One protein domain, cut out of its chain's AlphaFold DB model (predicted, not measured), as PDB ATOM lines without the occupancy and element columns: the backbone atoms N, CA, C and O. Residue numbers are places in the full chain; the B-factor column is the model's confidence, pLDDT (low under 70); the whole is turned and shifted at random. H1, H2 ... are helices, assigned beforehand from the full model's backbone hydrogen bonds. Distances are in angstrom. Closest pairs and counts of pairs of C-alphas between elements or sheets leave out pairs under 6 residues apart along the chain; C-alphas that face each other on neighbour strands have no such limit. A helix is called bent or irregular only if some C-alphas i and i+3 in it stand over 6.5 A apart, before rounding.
ATOM      1  N   TYR A   8      -7.795  36.772  15.048       89.56
ATOM      2  CA  TYR A   8      -7.330  37.593  16.166       89.56
ATOM      3  C   TYR A   8      -8.160  38.867  16.312       89.56
ATOM      4  O   TYR A   8      -8.487  39.255  17.429       89.56
ATOM      5  N   MET A   9      -8.566  39.468  15.191       91.06
ATOM      6  CA  MET A   9      -9.452  40.634  15.185       91.06
ATOM      7  C   MET A   9     -10.835  40.273  15.725       91.06
ATOM      8  O   MET A   9     -11.384  41.006  16.541       91.06
ATOM      9  N   VAL A  10     -11.365  39.111  15.327       91.94
ATOM     10  CA  VAL A  10     -12.643  38.597  15.841       91.94
ATOM     11  C   VAL A  10     -12.555  38.309  17.342       91.94
ATOM     12  O   VAL A  10     -13.446  38.694  18.093       91.94
ATOM     13  N   LEU A  11     -11.463  37.684  17.801       91.62
ATOM     14  CA  LEU A  11     -11.238  37.406  19.223       91.62
ATOM     15  C   LEU A  11     -11.167  38.693  20.055       91.62
ATOM     16  O   LEU A  11     -11.776  38.770  21.120       91.62
ATOM     17  N   LEU A  12     -10.443  39.700  19.566       92.94
ATOM     18  CA  LEU A  12     -10.327  40.995  20.230       92.94
ATOM     19  C   LEU A  12     -11.685  41.698  20.309       92.94
ATOM     20  O   LEU A  12     -12.059  42.181  21.375       92.94
ATOM     21  N   GLU A  13     -12.436  41.728  19.206       92.44
ATOM     22  CA  GLU A  13     -13.775  42.320  19.166       92.44
ATOM     23  C   GLU A  13     -14.723  41.628  20.155       92.44
ATOM     24  O   GLU A  13     -15.428  42.307  20.905       92.44
ATOM     25  N   LEU A  14     -14.682  40.292  20.212       91.62
ATOM     26  CA  LEU A  14     -15.465  39.489  21.148       91.62
ATOM     27  C   LEU A  14     -15.144  39.851  22.602       91.62
ATOM     28  O   LEU A  14     -16.056  40.169  23.361       91.62
ATOM     29  N   VAL A  15     -13.863  39.852  22.987       92.38
ATOM     30  CA  VAL A  15     -13.442  40.194  24.358       92.38
ATOM     31  C   VAL A  15     -13.840  41.629  24.717       92.38
ATOM     32  O   VAL A  15     -14.303  41.874  25.829       92.38
ATOM     33  N   ARG A  16     -13.730  42.574  23.774       91.12
ATOM     34  CA  ARG A  16     -14.084  43.983  24.004       91.12
ATOM     35  C   ARG A  16     -15.589  44.190  24.196       91.12
ATOM     36  O   ARG A  16     -15.983  45.016  25.013       91.12
ATOM     37  N   LYS A  17     -16.420  43.452  23.451       93.19
ATOM     38  CA  LYS A  17     -17.889  43.501  23.555       93.19
ATOM     39  C   LYS A  17     -18.439  42.663  24.706       93.19
ATOM     40  O   LYS A  17     -19.544  42.916  25.156       93.19
ATOM     41  N   LEU A  18     -17.688  41.695  25.225       90.69
ATOM     42  CA  LEU A  18     -18.181  40.764  26.244       90.69
ATOM     43  C   LEU A  18     -18.791  41.469  27.466       90.69
ATOM     44  O   LEU A  18     -19.838  41.065  27.962       90.69
ATOM     45  N   GLY A  19     -18.161  42.557  27.915       86.44
ATOM     46  CA  GLY A  19     -18.636  43.338  29.054       86.44
ATOM     47  C   GLY A  19     -19.966  44.060  28.823       86.44
ATOM     48  O   GLY A  19     -20.653  44.323  29.802       86.44
ATOM     49  N   SER A  20     -20.356  44.356  27.576       91.56
ATOM     50  CA  SER A  20     -21.632  45.033  27.289       91.56
ATOM     51  C   SER A  20     -22.842  44.106  27.392       91.56
ATOM     52  O   SER A  20     -23.966  44.587  27.439       91.56
ATOM     53  N   PHE A  21     -22.628  42.789  27.427       91.62
ATOM     54  CA  PHE A  21     -23.692  41.798  27.627       91.62
ATOM     55  C   PHE A  21     -23.930  41.468  29.105       91.62
ATOM     56  O   PHE A  21     -24.734  40.594  29.417       91.62
ATOM     57  N   ILE A  22     -23.204  42.122  30.016       91.62
ATOM     58  CA  ILE A  22     -23.273  41.863  31.451       91.62
ATOM     59  C   ILE A  22     -23.849  43.098  32.131       91.62
ATOM     60  O   ILE A  22     -23.195  44.139  32.203       91.62
ATOM     61  N   ASP A  23     -25.056  42.952  32.669       93.44
ATOM     62  CA  ASP A  23     -25.647  43.926  33.579       93.44
ATOM     63  C   ASP A  23     -24.891  43.871  34.916       93.44
ATOM     64  O   ASP A  23     -25.045  42.939  35.712       93.44
ATOM     65  N   LYS A  24     -24.002  44.846  35.125       89.50
ATOM     66  CA  LYS A  24     -23.155  44.919  36.322       89.50
ATOM     67  C   LYS A  24     -23.931  45.314  37.574       89.50
ATOM     68  O   LYS A  24     -23.447  45.041  38.665       89.50
ATOM     69  N   GLU A  25     -25.101  45.933  37.437       92.44
ATOM     70  CA  GLU A  25     -25.922  46.323  38.588       92.44
ATOM     71  C   GLU A  25     -26.602  45.100  39.212       92.44
ATOM     72  O   GLU A  25     -26.709  45.000  40.431       92.44
ATOM     73  N   LYS A  26     -26.987  44.123  38.380       92.31
ATOM     74  CA  LYS A  26     -27.590  42.851  38.819       92.31
ATOM     75  C   LYS A  26     -26.572  41.760  39.150       92.31
ATOM     76  O   LYS A  26     -26.948  40.659  39.550       92.31
ATOM     77  N   GLN A  27     -25.285  42.029  38.952       89.69
ATOM     78  CA  GLN A  27     -24.224  41.065  39.204       89.69
ATOM     79  C   GLN A  27     -23.981  40.889  40.718       89.69
ATOM     80  O   GLN A  27     -23.788  41.885  41.417       89.69
ATOM     81  N   PRO A  28     -23.918  39.643  41.237       88.19
ATOM     82  CA  PRO A  28     -23.515  39.393  42.618       88.19
ATOM     83  C   PRO A  28     -22.138  39.991  42.920       88.19
ATOM     84  O   PRO A  28     -21.210  39.864  42.119       88.19
ATOM     85  N   LYS A  29     -21.988  40.627  44.089       86.62
ATOM     86  CA  LYS A  29     -20.762  41.360  44.468       86.62
ATOM     87  C   LYS A  29     -19.505  40.481  44.483       86.62
ATOM     88  O   LYS A  29     -18.403  40.985  44.281       86.62
ATOM     89  N   ASP A  30     -19.655  39.181  44.712       85.69
ATOM     90  CA  ASP A  30     -18.576  38.194  44.780       85.69
ATOM     91  C   ASP A  30     -18.280  37.504  43.430       85.69
ATOM     92  O   ASP A  30     -17.416  36.622  43.352       85.69
ATOM     93  N   LEU A  31     -18.962  37.906  42.350       88.75
ATOM     94  CA  LEU A  31     -18.870  37.281  41.034       88.75
ATOM     95  C   LEU A  31     -18.428  38.281  39.961       88.75
ATOM     96  O   LEU A  31     -19.147  39.210  39.625       88.75
ATOM     97  N   ASN A  32     -17.275  38.042  39.330       91.44
ATOM     98  CA  ASN A  32     -16.823  38.824  38.172       91.44
ATOM     99  C   ASN A  32     -16.973  38.022  36.868       91.44
ATOM    100  O   ASN A  32     -16.013  37.430  36.364       91.44
ATOM    101  N   LEU A  33     -18.190  38.004  36.315       91.00
ATOM    102  CA  LEU A  33     -18.527  37.258  35.092       91.00
ATOM    103  C   LEU A  33     -17.663  37.667  33.895       91.00
ATOM    104  O   LEU A  33     -17.202  36.801  33.158       91.00
ATOM    105  N   GLY A  34     -17.388  38.964  33.717       92.44
ATOM    106  CA  GLY A  34     -16.600  39.450  32.579       92.44
ATOM    107  C   GLY A  34     -15.191  38.862  32.570       92.44
ATOM    108  O   GLY A  34     -14.723  38.373  31.540       92.44
ATOM    109  N   LYS A  35     -14.538  38.825  33.737       92.38
ATOM    110  CA  LYS A  35     -13.210  38.223  33.901       92.38
ATOM    111  C   LYS A  35     -13.239  36.707  33.698       92.38
ATOM    112  O   LYS A  35     -12.353  36.176  33.028       92.38
ATOM    113  N   ILE A  36     -14.247  36.020  34.239       93.31
ATOM    114  CA  ILE A  36     -14.398  34.562  34.106       93.31
ATOM    115  C   ILE A  36     -14.591  34.172  32.634       93.31
ATOM    116  O   ILE A  36     -13.834  33.354  32.110       93.31
ATOM    117  N   LEU A  37     -15.537  34.807  31.937       93.38
ATOM    118  CA  LEU A  37     -15.827  34.524  30.530       93.38
ATOM    119  C   LEU A  37     -14.635  34.873  29.624       93.38
ATOM    120  O   LEU A  37     -14.273  34.086  28.749       93.38
ATOM    121  N   THR A  38     -13.953  35.996  29.881       94.31
ATOM    122  CA  THR A  38     -12.722  36.359  29.155       94.31
ATOM    123  C   THR A  38     -11.631  35.302  29.351       94.31
ATOM    124  O   THR A  38     -10.970  34.906  28.393       94.31
ATOM    125  N   SER A  39     -11.467  34.790  30.577       94.56
ATOM    126  CA  SER A  39     -10.506  33.725  30.877       94.56
ATOM    127  C   SER A  39     -10.811  32.436  30.111       94.56
ATOM    128  O   SER A  39      -9.882  31.807  29.609       94.56
ATOM    129  N   ILE A  40     -12.083  32.044  29.981       94.81
ATOM    130  CA  ILE A  40     -12.489  30.859  29.206       94.81
ATOM    131  C   ILE A  40     -12.129  31.028  27.728       94.81
ATOM    132  O   ILE A  40     -11.486  30.156  27.143       94.81
ATOM    133  N   ILE A  41     -12.494  32.170  27.142       94.19
ATOM    134  CA  ILE A  41     -12.282  32.471  25.720       94.19
ATOM    135  C   ILE A  41     -10.785  32.496  25.363       94.19
ATOM    136  O   ILE A  41     -10.391  31.990  24.305       94.19
ATOM    137  N   LEU A  42      -9.957  33.077  26.240       93.81
ATOM    138  CA  LEU A  42      -8.518  33.224  26.020       93.81
ATOM    139  C   LEU A  42      -7.729  31.949  26.340       93.81
ATOM    140  O   LEU A  42      -6.907  31.537  25.527       93.81
ATOM    141  N   LYS A  43      -7.962  31.320  27.502       94.12
ATOM    142  CA  LYS A  43      -7.170  30.158  27.953       94.12
ATOM    143  C   LYS A  43      -7.612  28.845  27.322       94.12
ATOM    144  O   LYS A  43      -6.778  27.970  27.130       94.12
ATOM    145  N   ARG A  44      -8.912  28.698  27.031       91.81
ATOM    146  CA  ARG A  44      -9.504  27.500  26.405       91.81
ATOM    147  C   ARG A  44      -9.119  26.191  27.107       91.81
ATOM    148  O   ARG A  44      -8.876  25.178  26.460       91.81
ATOM    149  N   SER A  45      -9.044  26.221  28.436       93.75
ATOM    150  CA  SER A  45      -8.651  25.085  29.271       93.75
ATOM    151  C   SER A  45      -9.785  24.655  30.201       93.75
ATOM    152  O   SER A  45     -10.598  25.477  30.631       93.75
ATOM    153  N   TYR A  46      -9.781  23.378  30.596       92.19
ATOM    154  CA  TYR A  46     -10.697  22.856  31.618       92.19
ATOM    155  C   TYR A  46     -10.590  23.614  32.944       92.19
ATOM    156  O   TYR A  46     -11.600  23.850  33.594       92.19
ATOM    157  N   SER A  47      -9.389  24.062  33.320       93.31
ATOM    158  CA  SER A  47      -9.175  24.862  34.532       93.31
ATOM    159  C   SER A  47      -9.823  26.248  34.476       93.31
ATOM    160  O   SER A  47     -10.262  26.761  35.500       93.31
ATOM    161  N   ALA A  48      -9.903  26.876  33.299       92.88
ATOM    162  CA  ALA A  48     -10.619  28.141  33.140       92.88
ATOM    163  C   ALA A  48     -12.138  27.926  33.169       92.88
ATOM    164  O   ALA A  48     -12.867  28.737  33.738       92.88
ATOM    165  N   LEU A  49     -12.599  26.821  32.578       92.69
ATOM    166  CA  LEU A  49     -14.006  26.443  32.534       92.69
ATOM    167  C   LEU A  49     -14.538  26.001  33.912       92.69
ATOM    168  O   LEU A  49     -15.665  26.338  34.271       92.69
ATOM    169  N   SER A  50     -13.727  25.311  34.718       92.19
ATOM    170  CA  SER A  50     -14.138  24.818  36.038       92.19
ATOM    171  C   SER A  50     -14.524  25.944  36.996       92.19
ATOM    172  O   SER A  50     -15.504  25.803  37.717       92.19
ATOM    173  N   ILE A  51     -13.827  27.088  36.966       90.56
ATOM    174  CA  ILE A  51     -14.157  28.261  37.797       90.56
ATOM    175  C   ILE A  51     -15.586  28.741  37.523       90.56
ATOM    176  O   ILE A  51     -16.322  29.050  38.460       90.56
ATOM    177  N   PHE A  52     -15.991  28.788  36.250       89.75
ATOM    178  CA  PHE A  52     -17.360  29.141  35.878       89.75
ATOM    179  C   PHE A  52     -18.354  28.105  36.395       89.75
ATOM    180  O   PHE A  52     -19.317  28.478  37.055       89.75
ATOM    181  N   HIS A  53     -18.087  26.814  36.183       88.00
ATOM    182  CA  HIS A  53     -18.957  25.750  36.686       88.00
ATOM    183  C   HIS A  53     -19.115  25.779  38.208       88.00
ATOM    184  O   HIS A  53     -20.236  25.697  38.685       88.00
ATOM    185  N   TYR A  54     -18.044  25.960  38.983       87.00
ATOM    186  CA  TYR A  54     -18.137  26.031  40.447       87.00
ATOM    187  C   TYR A  54     -18.956  27.224  40.950       87.00
ATOM    188  O   TYR A  54     -19.589  27.130  41.994       87.00
ATOM    189  N   LYS A  55     -18.931  28.352  40.232       84.25
ATOM    190  CA  LYS A  55     -19.671  29.564  40.607       84.25
ATOM    191  C   LYS A  55     -21.105  29.594  40.077       84.25
ATOM    192  O   LYS A  55     -21.932  30.289  40.652       84.25
ATOM    193  N   PHE A  56     -21.383  28.897  38.975       79.88
ATOM    194  CA  PHE A  56     -22.668  28.955  38.277       79.88
ATOM    195  C   PHE A  56     -23.533  27.707  38.477       79.88
ATOM    196  O   PHE A  56     -24.752  27.799  38.369       79.88
ATOM    197  N   ASN A  57     -22.944  26.541  38.762       75.88
ATOM    198  CA  ASN A  57     -23.725  25.336  39.016       75.88
ATOM    199  C   ASN A  57     -24.533  25.517  40.299       75.88
ATOM    200  O   ASN A  57     -24.015  25.421  41.410       75.88
TER     201      ASN A  57
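AT A GLANCE: This is residues 8 to 57 of the 153 residues of a protein of Candidatus Bathyarchaeota archaeon (UniProt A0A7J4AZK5). Three helices lie side by side in one flat row, H1, H2 and H3, with H2 in the middle and the chain folding back at each step like a zigzag. A long open loop, residues 22 to 32, swings round from H1 to H2, while H2 turns into H3 almost at once; H1 meets H2 with residues 15 to 19 alone, and H3 is well away from H1. The printed part has 50 residues with three named helices, in the order H1, H2, H3, and no named strand; the class is all helix. It is only just compact, close to loose, with a radius of gyration of the C-alphas of 11.4 A, and its flat outline spans 31 by 27 by 12 A.

HOW THE PARTS SIT: H1, residues 8 to 21, touches H2, residues 33 to 43, with its residues 15 to 19 alone. The closest C-alphas of the two are those of Gly 19 and Gly 34, 5.6 A apart. They run opposite ways at a shallow tilt of 16 degrees and form a helical hairpin. H2 also touches H3, residues 46 to 56, and here the closest C-alphas are those of Ile 40 and Ala 48, 5.1 A apart. H2 and H3 run opposite ways at a shallow tilt of 18 degrees and form a second helical hairpin. H1 and H3 are apart. In H2 every O i to N i+4 pair is within hydrogen-bond range, against 7 of 10 in H1 and 5 of 7 in H3.

IN THESE COORDINATES: H1 begins at C-alpha 8, at (-7.330, 37.593, 16.166), and ends at C-alpha 21, 20.4 A away. It is irregular, but only just: C-alphas 16 and 19 are 6.8 A apart, where a regular helix has about 5 A, and its line is a rough one. H2 begins at C-alpha 33, at (-18.527, 37.258, 35.092), and measures 15.2 A from first to last C-alpha. H3 measures 15.0 A and ends at C-alpha 56, at (-22.668, 28.955, 38.277).

THE WHOLE: The two C-alphas farthest apart are those of Met 9 and Asn 57, at 31.7 A. The printed part runs from residue 8 to residue 57 and has no cut. The link from H1 to H2 is long, with 11 residues, and the link from H2 to H3 is tight, with 2 residues. The mean pLDDT of the printed part is 90.8, and no printed residue is under 70.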